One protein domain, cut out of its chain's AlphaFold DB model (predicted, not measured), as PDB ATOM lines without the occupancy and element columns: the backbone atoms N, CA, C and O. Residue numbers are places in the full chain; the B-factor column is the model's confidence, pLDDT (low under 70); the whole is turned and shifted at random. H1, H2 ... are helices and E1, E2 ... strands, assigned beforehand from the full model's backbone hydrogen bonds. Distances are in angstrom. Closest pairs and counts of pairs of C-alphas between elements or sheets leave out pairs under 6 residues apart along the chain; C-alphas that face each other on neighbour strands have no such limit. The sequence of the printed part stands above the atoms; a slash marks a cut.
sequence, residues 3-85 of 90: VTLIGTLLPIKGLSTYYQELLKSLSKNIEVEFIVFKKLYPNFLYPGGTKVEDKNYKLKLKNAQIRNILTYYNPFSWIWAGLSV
ATOM      1  N   VAL A   3     141.657 188.015 133.883       94.31
ATOM      2  CA  VAL A   3     142.736 187.135 133.419       94.31
ATOM      3  C   VAL A   3     142.853 185.918 134.325       94.31
ATOM      4  O   VAL A   3     142.555 185.992 135.519       94.31
ATOM      5  N   THR A   4     143.313 184.809 133.753       95.12
ATOM      6  CA  THR A   4     143.635 183.597 134.506       95.12
ATOM      7  C   THR A   4     145.130 183.326 134.398       95.12
ATOM      8  O   THR A   4     145.669 183.213 133.300       95.12
ATOM      9  N   LEU A   5     145.797 183.228 135.544       95.25
ATOM     10  CA  LEU A   5     147.181 182.788 135.670       95.25
ATOM     11  C   LEU A   5     147.222 181.284 135.943       95.25
ATOM     12  O   LEU A   5     146.316 180.731 136.574       95.25
ATOM     13  N   ILE A   6     148.299 180.631 135.510       94.94
ATOM     14  CA  ILE A   6     148.582 179.222 135.795       94.94
ATOM     15  C   ILE A   6     150.038 179.107 136.240       94.94
ATOM     16  O   ILE A   6     150.924 179.620 135.565       94.94
ATOM     17  N   GLY A   7     150.301 178.462 137.380       95.00
ATOM     18  CA  GLY A   7     151.657 178.440 137.925       95.00
ATOM     19  C   GLY A   7     151.776 177.942 139.360       95.00
ATOM     20  O   GLY A   7     150.892 177.284 139.906       95.00
ATOM     21  N   THR A   8     152.922 178.231 139.970       94.69
ATOM     22  CA  THR A   8     153.237 177.882 141.363       94.69
ATOM     23  C   THR A   8     152.980 179.066 142.286       94.69
ATOM     24  O   THR A   8     153.235 180.203 141.905       94.69
ATOM     25  N   LEU A   9     152.565 178.803 143.522       93.81
ATOM     26  CA  LEU A   9     152.438 179.799 144.587       93.81
ATOM     27  C   LEU A   9     153.031 179.223 145.878       93.81
ATOM     28  O   LEU A   9     153.060 178.000 146.042       93.81
ATOM     29  N   LEU A  10     153.501 180.081 146.788       91.44
ATOM     30  CA  LEU A  10     153.966 179.626 148.097       91.44
ATOM     31  C   LEU A  10     152.852 178.822 148.801       91.44
ATOM     32  O   LEU A  10     151.670 179.145 148.654       91.44
ATOM     33  N   PRO A  11     153.200 177.744 149.524       90.50
ATOM     34  CA  PRO A  11     154.553 177.312 149.899       90.50
ATOM     35  C   PRO A  11     155.292 176.474 148.840       90.50
ATOM     36  O   PRO A  11     156.395 176.010 149.107       90.50
ATOM     37  N   ILE A  12     154.730 176.230 147.654       91.19
ATOM     38  CA  ILE A  12     155.399 175.432 146.616       91.19
ATOM     39  C   ILE A  12     156.553 176.246 146.010       91.19
ATOM     40  O   ILE A  12     156.378 177.418 145.677       91.19
ATOM     41  N   LYS A  13     157.743 175.642 145.888       89.38
ATOM     42  CA  LYS A  13     158.921 176.266 145.255       89.38
ATOM     43  C   LYS A  13     158.740 176.406 143.733       89.38
ATOM     44  O   LYS A  13     157.743 175.964 143.168       89.38
ATOM     45  N   GLY A  14     159.712 177.025 143.067       87.69
ATOM     46  CA  GLY A  14     159.679 177.327 141.633       87.69
ATOM     47  C   GLY A  14     159.625 178.834 141.413       87.69
ATOM     48  O   GLY A  14     160.326 179.576 142.093       87.69
ATOM     49  N   LEU A  15     158.751 179.298 140.520       92.44
ATOM     50  CA  LEU A  15     158.542 180.728 140.244       92.44
ATOM     51  C   LEU A  15     157.503 181.364 141.189       92.44
ATOM     52  O   LEU A  15     156.840 182.337 140.838       92.44
ATOM     53  N   SER A  16     157.296 180.792 142.375       93.12
ATOM     54  CA  SER A  16     156.191 181.164 143.264       93.12
ATOM     55  C   SER A  16     156.279 182.577 143.825       93.12
ATOM     56  O   SER A  16     155.245 183.227 143.956       93.12
ATOM     57  N   THR A  17     157.481 183.077 144.107       92.19
ATOM     58  CA  THR A  17     157.698 184.469 144.538       92.19
ATOM     59  C   THR A  17     157.349 185.455 143.427       92.19
ATOM     60  O   THR A  17     156.607 186.405 143.660       92.19
ATOM     61  N   TYR A  18     157.796 185.180 142.198       95.38
ATOM     62  CA  TYR A  18     157.435 185.960 141.014       95.38
ATOM     63  C   TYR A  18     155.918 185.979 140.799       95.38
ATOM     64  O   TYR A  18     155.314 187.046 140.704       95.38
ATOM     65  N   TYR A  19     155.281 184.806 140.784       95.81
ATOM     66  CA  TYR A  19     153.836 184.709 140.589       95.81
ATOM     67  C   TYR A  19     153.041 185.399 141.696       95.81
ATOM     68  O   TYR A  19     151.992 185.977 141.423       95.81
ATOM     69  N   GLN A  20     153.526 185.360 142.935       95.06
ATOM     70  CA  GLN A  20     152.906 186.071 144.043       95.06
ATOM     71  C   GLN A  20     152.917 187.587 143.820       95.06
ATOM     72  O   GLN A  20     151.880 188.227 143.993       95.06
ATOM     73  N   GLU A  21     154.056 188.163 143.438       95.56
ATOM     74  CA  GLU A  21     154.148 189.605 143.183       95.56
ATOM     75  C   GLU A  21     153.377 190.015 141.922       95.56
ATOM     76  O   GLU A  21     152.693 191.042 141.922       95.56
ATOM     77  N   LEU A  22     153.367 189.168 140.890       96.56
ATOM     78  CA  LEU A  22     152.533 189.366 139.706       96.56
ATOM     79  C   LEU A  22     151.040 189.365 140.059       96.56
ATOM     80  O   LEU A  22     150.311 190.280 139.672       96.56
ATOM     81  N   LEU A  23     150.586 188.372 140.830       96.19
ATOM     82  CA  LEU A  23     149.201 188.270 141.283       96.19
ATOM     83  C   LEU A  23     148.804 189.500 142.106       96.19
ATOM     84  O   LEU A  23     147.757 190.096 141.852       96.19
ATOM     85  N   LYS A  24     149.649 189.912 143.062       95.56
ATOM     86  CA  LYS A  24     149.439 191.131 143.855       95.56
ATOM     87  C   LYS A  24     149.299 192.354 142.958       95.56
ATOM     88  O   LYS A  24     148.342 193.101 143.127       95.56
ATOM     89  N   SER A  25     150.217 192.543 142.010       96.12
ATOM     90  CA  SER A  25     150.219 193.694 141.106       96.12
ATOM     91  C   SER A  25     148.953 193.755 140.245       96.12
ATOM     92  O   SER A  25     148.244 194.761 140.261       96.12
ATOM     93  N   LEU A  26     148.600 192.657 139.570       95.69
ATOM     94  CA  LEU A  26     147.420 192.594 138.703       95.69
ATOM     95  C   LEU A  26     146.110 192.750 139.490       95.69
ATOM     96  O   LEU A  26     145.231 193.508 139.079       95.69
ATOM     97  N   SER A  27     146.002 192.106 140.658       95.50
ATOM     98  CA  SER A  27     144.788 192.152 141.489       95.50
ATOM     99  C   SER A  27     144.437 193.553 142.017       95.50
ATOM    100  O   SER A  27     143.319 193.774 142.479       95.50
ATOM    101  N   LYS A  28     145.351 194.530 141.926       94.94
ATOM    102  CA  LYS A  28     145.042 195.931 142.256       94.94
ATOM    103  C   LYS A  28     144.021 196.540 141.296       94.94
ATOM    104  O   LYS A  28     143.207 197.346 141.728       94.94
ATOM    105  N   ASN A  29     144.054 196.141 140.025       94.88
ATOM    106  CA  ASN A  29     143.308 196.810 138.955       94.88
ATOM    107  C   ASN A  29     142.297 195.902 138.249       94.88
ATOM    108  O   ASN A  29     141.326 196.392 137.678       94.88
ATOM    109  N   ILE A  30     142.521 194.586 138.250       94.25
ATOM    110  CA  ILE A  30     141.684 193.630 137.521       94.25
ATOM    111  C   ILE A  30     141.360 192.404 138.367       94.25
ATOM    112  O   ILE A  30     142.046 192.098 139.340       94.25
ATOM    113  N   GLU A  31     140.315 191.682 137.969       94.50
ATOM    114  CA  GLU A  31     140.005 190.383 138.555       94.50
ATOM    115  C   GLU A  31     140.992 189.338 138.027       94.50
ATOM    116  O   GLU A  31     141.159 189.179 136.811       94.50
ATOM    117  N   VAL A  32     141.636 188.620 138.945       95.69
ATOM    118  CA  VAL A  32     142.604 187.576 138.609       95.69
ATOM    119  C   VAL A  32     142.147 186.244 139.182       95.69
ATOM    120  O   VAL A  32     141.991 186.082 140.391       95.69
ATOM    121  N   GLU A  33     141.964 185.257 138.318       95.19
ATOM    122  CA  GLU A  33     141.924 183.862 138.746       95.19
ATOM    123  C   GLU A  33     143.349 183.307 138.706       95.19
ATOM    124  O   GLU A  33     144.068 183.511 137.733       95.19
ATOM    125  N   PHE A  34     143.773 182.596 139.745       95.50
ATOM    126  CA  PHE A  34     145.051 181.899 139.748       95.50
ATOM    127  C   PHE A  34     144.838 180.406 139.973       95.50
ATOM    128  O   PHE A  34     144.457 179.964 141.059       95.50
ATOM    129  N   ILE A  35     145.096 179.621 138.932       95.50
ATOM    130  CA  ILE A  35     145.138 178.167 138.983       95.50
ATOM    131  C   ILE A  35     146.540 177.731 139.420       95.50
ATOM    132  O   ILE A  35     147.534 177.988 138.741       95.50
ATOM    133  N   VAL A  36     146.613 177.049 140.559       95.44
ATOM    134  CA  VAL A  36     147.875 176.689 141.209       95.44
ATOM    135  C   VAL A  36     148.047 175.173 141.270       95.44
ATOM    136  O   VAL A  36     147.077 174.412 141.404       95.44
ATOM    137  N   PHE A  37     149.297 174.718 141.184       94.56
ATOM    138  CA  PHE A  37     149.656 173.329 141.470       94.56
ATOM    139  C   PHE A  37     149.340 172.958 142.924       94.56
ATOM    140  O   PHE A  37     149.693 173.672 143.851       94.56
ATOM    141  N   LYS A  38     148.727 171.792 143.152       90.38
ATOM    142  CA  LYS A  38     148.593 171.193 144.494       90.38
ATOM    143  C   LYS A  38     149.935 170.666 145.006       90.38
ATOM    144  O   LYS A  38     150.221 170.701 146.202       90.38
ATOM    145  N   LYS A  39     150.723 170.111 144.085       87.38
ATOM    146  CA  LYS A  39     152.053 169.539 144.299       87.38
ATOM    147  C   LYS A  39     152.817 169.514 142.974       87.38
ATOM    148  O   LYS A  39     152.211 169.307 141.919       87.38
ATOM    149  N   LEU A  40     154.130 169.703 143.052       87.81
ATOM    150  CA  LEU A  40     155.056 169.433 141.951       87.81
ATOM    151  C   LEU A  40     155.479 167.953 141.985       87.81
ATOM    152  O   LEU A  40     154.740 167.098 142.487       87.81
ATOM    153  N   TYR A  41     156.648 167.653 141.427       86.75
ATOM    154  CA  TYR A  41     157.283 166.343 141.454       86.75
ATOM    155  C   TYR A  41     157.628 165.866 142.881       86.75
ATOM    156  O   TYR A  41     157.720 166.675 143.807       86.75
ATOM    157  N   PRO A  42     157.797 164.549 143.094       87.94
ATOM    158  CA  PRO A  42     158.311 164.002 144.347       87.94
ATOM    159  C   PRO A  42     159.674 164.594 144.729       87.94
ATOM    160  O   PRO A  42     160.489 164.885 143.859       87.94
ATOM    161  N   ASN A  43     159.957 164.693 146.032       86.25
ATOM    162  CA  ASN A  43     161.226 165.238 146.536       86.25
ATOM    163  C   ASN A  43     162.460 164.445 146.067       86.25
ATOM    164  O   ASN A  43     163.531 165.020 145.950       86.25
ATOM    165  N   PHE A  44     162.326 163.153 145.753       88.31
ATOM    166  CA  PHE A  44     163.437 162.372 145.194       88.31
ATOM    167  C   PHE A  44     163.934 162.923 143.844       88.31
ATOM    168  O   PHE A  44     165.127 162.893 143.573       88.31
ATOM    169  N   LEU A  45     163.040 163.487 143.023       88.25
ATOM    170  CA  LEU A  45     163.417 164.111 141.749       88.25
ATOM    171  C   LEU A  45     164.014 165.514 141.926       88.25
ATOM    172  O   LEU A  45     164.460 166.119 140.956       88.25
ATOM    173  N   TYR A  46     164.007 166.048 143.149       86.56
ATOM    174  CA  TYR A  46     164.582 167.349 143.452       86.56
ATOM    175  C   TYR A  46     165.048 167.413 144.908       86.56
ATOM    176  O   TYR A  46     164.264 167.767 145.799       86.56
ATOM    177  N   PRO A  47     166.330 167.110 145.162       83.31
ATOM    178  CA  PRO A  47     166.867 166.995 146.515       83.31
ATOM    179  C   PRO A  47     166.768 168.300 147.319       83.31
ATOM    180  O   PRO A  47     166.730 168.266 148.544       83.31
ATOM    181  N   GLY A  48     166.622 169.451 146.651       85.12
ATOM    182  CA  GLY A  48     166.344 170.735 147.297       85.12
ATOM    183  C   GLY A  48     164.934 170.869 147.890       85.12
ATOM    184  O   GLY A  48     164.636 171.905 148.486       85.12
ATOM    185  N   GLY A  49     164.052 169.877 147.727       86.56
ATOM    186  CA  GLY A  49     162.678 169.864 148.233       86.56
ATOM    187  C   GLY A  49     161.723 170.787 147.468       86.56
ATOM    188  O   GLY A  49     162.113 171.803 146.903       86.56
ATOM    189  N   THR A  50     160.433 170.450 147.452       88.44
ATOM    190  CA  THR A  50     159.425 171.160 146.633       88.44
ATOM    191  C   THR A  50     158.605 172.211 147.373       88.44
ATOM    192  O   THR A  50     157.790 172.900 146.756       88.44
ATOM    193  N   LYS A  51     158.808 172.360 148.685       89.19
ATOM    194  CA  LYS A  51     158.065 173.297 149.534       89.19
ATOM    195  C   LYS A  51     159.001 174.121 150.411       89.19
ATOM    196  O   LYS A  51     160.069 173.650 150.788       89.19
ATOM    197  N   VAL A  52     158.595 175.349 150.707       86.00
ATOM    198  CA  VAL A  52     159.181 176.195 151.748       86.00
ATOM    199  C   VAL A  52     158.476 175.881 153.065       86.00
ATOM    200  O   VAL A  52     157.254 175.715 153.092       86.00
ATOM    201  N   GLU A  53     159.237 175.790 154.151       74.44
ATOM    202  CA  GLU A  53     158.697 175.638 155.501       74.44
ATOM    203  C   GLU A  53     158.186 176.985 156.014       74.44
ATOM    204  O   GLU A  53     158.821 177.656 156.817       74.44
ATOM    205  N   ASP A  54     157.024 177.402 155.524       75.88
ATOM    206  CA  ASP A  54     156.290 178.526 156.097       75.88
ATOM    207  C   ASP A  54     154.858 178.085 156.397       75.88
ATOM    208  O   ASP A  54     153.995 178.010 155.518       75.88
ATOM    209  N   LYS A  55     154.615 177.745 157.666       64.06
ATOM    210  CA  LYS A  55     153.297 177.310 158.156       64.06
ATOM    211  C   LYS A  55     152.305 178.471 158.281       64.06
ATOM    212  O   LYS A  55     151.109 178.223 158.423       64.06
ATOM    213  N   ASN A  56     152.778 179.716 158.214       69.50
ATOM    214  CA  ASN A  56     151.977 180.914 158.446       69.50
ATOM    215  C   ASN A  56     151.630 181.668 157.158       69.50
ATOM    216  O   ASN A  56     150.909 182.668 157.218       69.50
ATOM    217  N   TYR A  57     152.072 181.183 155.995       74.75
ATOM    218  CA  TYR A  57     151.772 181.818 154.721       74.75
ATOM    219  C   TYR A  57     150.260 181.886 154.453       74.75
ATOM    220  O   TYR A  57     149.584 180.876 154.238       74.75
ATOM    221  N   LYS A  58     149.722 183.110 154.426       74.75
ATOM    222  CA  LYS A  58     148.339 183.400 154.037       74.75
ATOM    223  C   LYS A  58     148.329 184.554 153.042       74.75
ATOM    224  O   LYS A  58     148.496 185.708 153.424       74.75
ATOM    225  N   LEU A  59     148.076 184.252 151.770       82.38
ATOM    226  CA  LEU A  59     147.818 185.272 150.757       82.38
ATOM    227  C   LEU A  59     146.311 185.511 150.647       82.38
ATOM    228  O   LEU A  59     145.573 184.657 150.158       82.38
ATOM    229  N   LYS A  60     145.851 186.678 151.106       82.94
ATOM    230  CA  LYS A  60     144.481 187.156 150.887       82.94
ATOM    231  C   LYS A  60     144.530 188.423 150.048       82.94
ATOM    232  O   LYS A  60     145.148 189.403 150.449       82.94
ATOM    233  N   LEU A  61     143.871 188.397 148.895       89.44
ATOM    234  CA  LEU A  61     143.773 189.530 147.980       89.44
ATOM    235  C   LEU A  61     142.307 189.710 147.589       89.44
ATOM    236  O   LEU A  61     141.625 188.733 147.293       89.44
ATOM    237  N   LYS A  62     141.824 190.957 147.602       87.81
ATOM    238  CA  LYS A  62     140.398 191.272 147.413       87.81
ATOM    239  C   LYS A  62     139.875 190.854 146.033       87.81
ATOM    240  O   LYS A  62     138.777 190.323 145.946       87.81
ATOM    241  N   ASN A  63     140.676 191.051 144.984       93.44
ATOM    242  CA  ASN A  63     140.286 190.780 143.595       93.44
ATOM    243  C   ASN A  63     141.011 189.557 143.006       93.44
ATOM    244  O   ASN A  63     141.261 189.506 141.800       93.44
ATOM    245  N   ALA A  64     141.392 188.591 143.850       94.62
ATOM    246  CA  ALA A  64     142.016 187.359 143.387       94.62
ATOM    247  C   ALA A  64     141.302 186.114 143.910       94.62
ATOM    248  O   ALA A  64     141.043 185.985 145.106       94.62
ATOM    249  N   GLN A  65     141.072 185.154 143.018       94.25
ATOM    250  CA  GLN A  65     140.593 183.823 143.367       94.25
ATOM    251  C   GLN A  65     141.699 182.801 143.112       94.25
ATOM    252  O   GLN A  65     142.123 182.620 141.976       94.25
ATOM    253  N   ILE A  66     142.142 182.099 144.155       94.12
ATOM    254  CA  ILE A  66     143.202 181.086 144.058       94.12
ATOM    255  C   ILE A  66     142.570 179.694 144.102       94.12
ATOM    256  O   ILE A  66     141.773 179.395 144.992       94.12
ATOM    257  N   ARG A  67     142.915 178.832 143.141       93.31
ATOM    258  CA  ARG A  67     142.358 177.482 142.987       93.31
ATOM    259  C   ARG A  67     143.479 176.458 142.830       93.31
ATOM    260  O   ARG A  67     144.122 176.378 141.789       93.31
ATOM    261  N   ASN A  68     143.675 175.625 143.847       92.69
ATOM    262  CA  ASN A  68     144.659 174.542 143.822       92.69
ATOM    263  C   ASN A  68     144.070 173.330 143.089       92.69
ATOM    264  O   ASN A  68     143.427 172.489 143.716       92.69
ATOM    265  N   ILE A  69     144.240 173.241 141.770       93.12
ATOM    266  CA  ILE A  69     143.636 172.168 140.953       93.12
ATOM    267  C   ILE A  69     144.664 171.318 140.209       93.12
ATOM    268  O   ILE A  69     144.422 170.125 140.030       93.12
ATOM    269  N   LEU A  70     145.818 171.877 139.841       94.12
ATOM    270  CA  LEU A  70     146.770 171.193 138.970       94.12
ATOM    271  C   LEU A  70     147.616 170.163 139.714       94.12
ATOM    272  O   LEU A  70     148.091 170.392 140.826       94.12
ATOM    273  N   THR A  71     147.848 169.024 139.074       92.88
ATOM    274  CA  THR A  71     148.826 168.022 139.500       92.88
ATOM    275  C   THR A  71     149.700 167.693 138.300       92.88
ATOM    276  O   THR A  71     149.169 167.291 137.270       92.88
ATOM    277  N   TYR A  72     151.022 167.858 138.426       89.94
ATOM    278  CA  TYR A  72     151.930 167.903 137.268       89.94
ATOM    279  C   TYR A  72     151.772 166.709 136.305       89.94
ATOM    280  O   TYR A  72     151.694 166.919 135.100       89.94
ATOM    281  N   TYR A  73     151.640 165.489 136.839       90.50
ATOM    282  CA  TYR A  73     151.529 164.249 136.059       90.50
ATOM    283  C   TYR A  73     150.101 163.869 135.653       90.50
ATOM    284  O   TYR A  73     149.933 162.917 134.901       90.50
ATOM    285  N   ASN A  74     149.063 164.518 136.195       94.06
ATOM    286  CA  ASN A  74     147.684 164.076 135.988       94.06
ATOM    287  C   ASN A  74     147.025 164.863 134.838       94.06
ATOM    288  O   ASN A  74     146.603 166.003 135.074       94.06
ATOM    289  N   PRO A  75     146.853 164.274 133.639       94.81
ATOM    290  CA  PRO A  75     146.268 164.963 132.488       94.81
ATOM    291  C   PRO A  75     144.821 165.413 132.733       94.81
ATOM    292  O   PRO A  75     144.435 166.491 132.290       94.81
ATOM    293  N   PHE A  76     144.035 164.674 133.522       96.62
ATOM    294  CA  PHE A  76     142.666 165.081 133.859       96.62
ATOM    295  C   PHE A  76     142.629 166.390 134.651       96.62
ATOM    296  O   PHE A  76     141.722 167.198 134.470       96.62
ATOM    297  N   SER A  77     143.639 166.642 135.494       95.06
ATOM    298  CA  SER A  77     143.736 167.908 136.227       95.06
ATOM    299  C   SER A  77     143.986 169.098 135.297       95.06
ATOM    300  O   SER A  77     143.451 170.177 135.540       95.06
ATOM    301  N   TRP A  78     144.728 168.889 134.205       94.44
ATOM    302  CA  TRP A  78     144.984 169.896 133.177       94.44
ATOM    303  C   TRP A  78     143.748 170.177 132.328       94.44
ATOM    304  O   TRP A  78     143.397 171.339 132.130       94.44
ATOM    305  N   ILE A  79     143.049 169.125 131.889       95.38
ATOM    306  CA  ILE A  79     141.784 169.259 131.153       95.38
ATOM    307  C   ILE A  79     140.769 170.022 132.008       95.38
ATOM    308  O   ILE A  79     140.188 171.007 131.557       95.38
ATOM    309  N   TRP A  80     140.611 169.628 133.276       94.19
ATOM    310  CA  TRP A  80     139.712 170.311 134.203       94.19
ATOM    311  C   TRP A  80     140.113 171.766 134.450       94.19
ATOM    312  O   TRP A  80     139.253 172.645 134.497       94.19
ATOM    313  N   ALA A  81     141.416 172.042 134.574       93.81
ATOM    314  CA  ALA A  81     141.913 173.405 134.679       93.81
ATOM    315  C   ALA A  81     141.471 174.242 133.483       93.81
ATOM    316  O   ALA A  81     140.812 175.254 133.710       93.81
ATOM    317  N   GLY A  82     141.732 173.768 132.259       92.94
ATOM    318  CA  GLY A  82     141.341 174.423 131.010       92.94
ATOM    319  C   GLY A  82     139.838 174.692 130.908       92.94
ATOM    320  O   GLY A  82     139.440 175.821 130.637       92.94
ATOM    321  N   LEU A  83     139.004 173.693 131.209       92.44
ATOM    322  CA  LEU A  83     137.541 173.841 131.199       92.44
ATOM    323  C   LEU A  83     137.026 174.820 132.261       92.44
ATOM    324  O   LEU A  83     135.956 175.401 132.108       92.44
ATOM    325  N   SER A  84     137.771 174.998 133.351       90.56
ATOM    326  CA  SER A  84     137.360 175.850 134.463       90.56
ATOM    327  C   SER A  84     137.856 177.296 134.377       90.56
ATOM    328  O   SER A  84     137.505 178.086 135.254       90.56
ATOM    329  N   VAL A  85     138.669 177.636 133.369       91.56
ATOM    330  CA  VAL A  85     139.210 178.986 133.154       91.56
ATOM    331  C   VAL A  85     138.073 179.961 132.859       91.56
ATOM    332  O   VAL A  85     137.273 179.743 131.951       91.56
TER     333      VAL A  85
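What this domain is: This is residues 3 to 85 of the 90 residues of an uncharacterized protein of marine sediment metagenome (UniProt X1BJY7). Look for a small sheet of three side-by-side strands, E1, E2 and E3, sandwiched between two helices, with H1 packed on one face and H2 on the other, both running along the strands. A long stretch with no named element, residues 40 to 63, swings out past the last residues of E2 and comes back to E3 on the H1 side of the sheet. The printed part has 83 residues, with two named helices and three named strands in the order E1, H1, E2, E3, H2; the sheet's order is E1, E2, E3, and its strands are parallel. The class is mixed, helices and strands, and the whole is compact, with a radius of gyration of the C-alphas of 13.1 A and spans of 40 by 30 by 18 A.

How they stand to each other: Begin at E1, residues 3 to 7, an edge strand. After a short link comes H1, residues 16 to 27, and then a tight link to E2, residues 31 to 39, the inner strand. E1, H1 and E2 form a strand-helix-strand unit, two parallel neighbour strands with a helix between them in the chain, and its crossover is right-handed. E1 and E2 stand at 18 degrees; check N 5 and O 33, 2.8 A apart and within hydrogen-bond range. H1 is on the sheet at a height of 9.6 A, over E2 and only just over E1, where 3 of its C-alphas fall; on the local plane it stands at 10 degrees to E2. Its closest C-alphas to E2 are those of Leu 26 and Val 32, 7.0 A apart. Beyond a long link, find the other edge strand, E3, residues 64 to 71, parallel to E2 at 29 degrees, with N 67 and O 34 within hydrogen-bond range at 2.8 A. A tight link then leads to H2, residues 75 to 84, on the sheet at a height of 8.9 A, over E2 and along the strands, at 13 degrees to E2 on the local plane. The closest C-alphas of E3 and H2 are those of Leu 70 and Ser 77, 5.2 A apart. H1 and H2 are apart, on opposite faces, giving three layers, a sheet with a helix on each face. In H1 and H2 every O i to N i+4 pair is within hydrogen-bond range.

Where its parts are: Find C-alpha 3 at (142.736, 187.135, 133.419), where E1 begins; it runs 13.2 A to C-alpha 7. H1 runs 15.9 A from C-alpha 16 at (156.191, 181.164, 143.264) to C-alpha 27. E2 measures 24.8 A and E3 20.9 A. H2 runs 14.2 A and ends at C-alpha 84, at (137.360, 175.850, 134.463).

The domain as a whole: The two C-alphas farthest apart are those of Asn 29 and Phe 44, at 40.4 A. The printed part has no cut, and the one long link is the 24 residues between E2 and E3. The mean pLDDT of the printed part is 90.7; residues 55 to 56 are under 70.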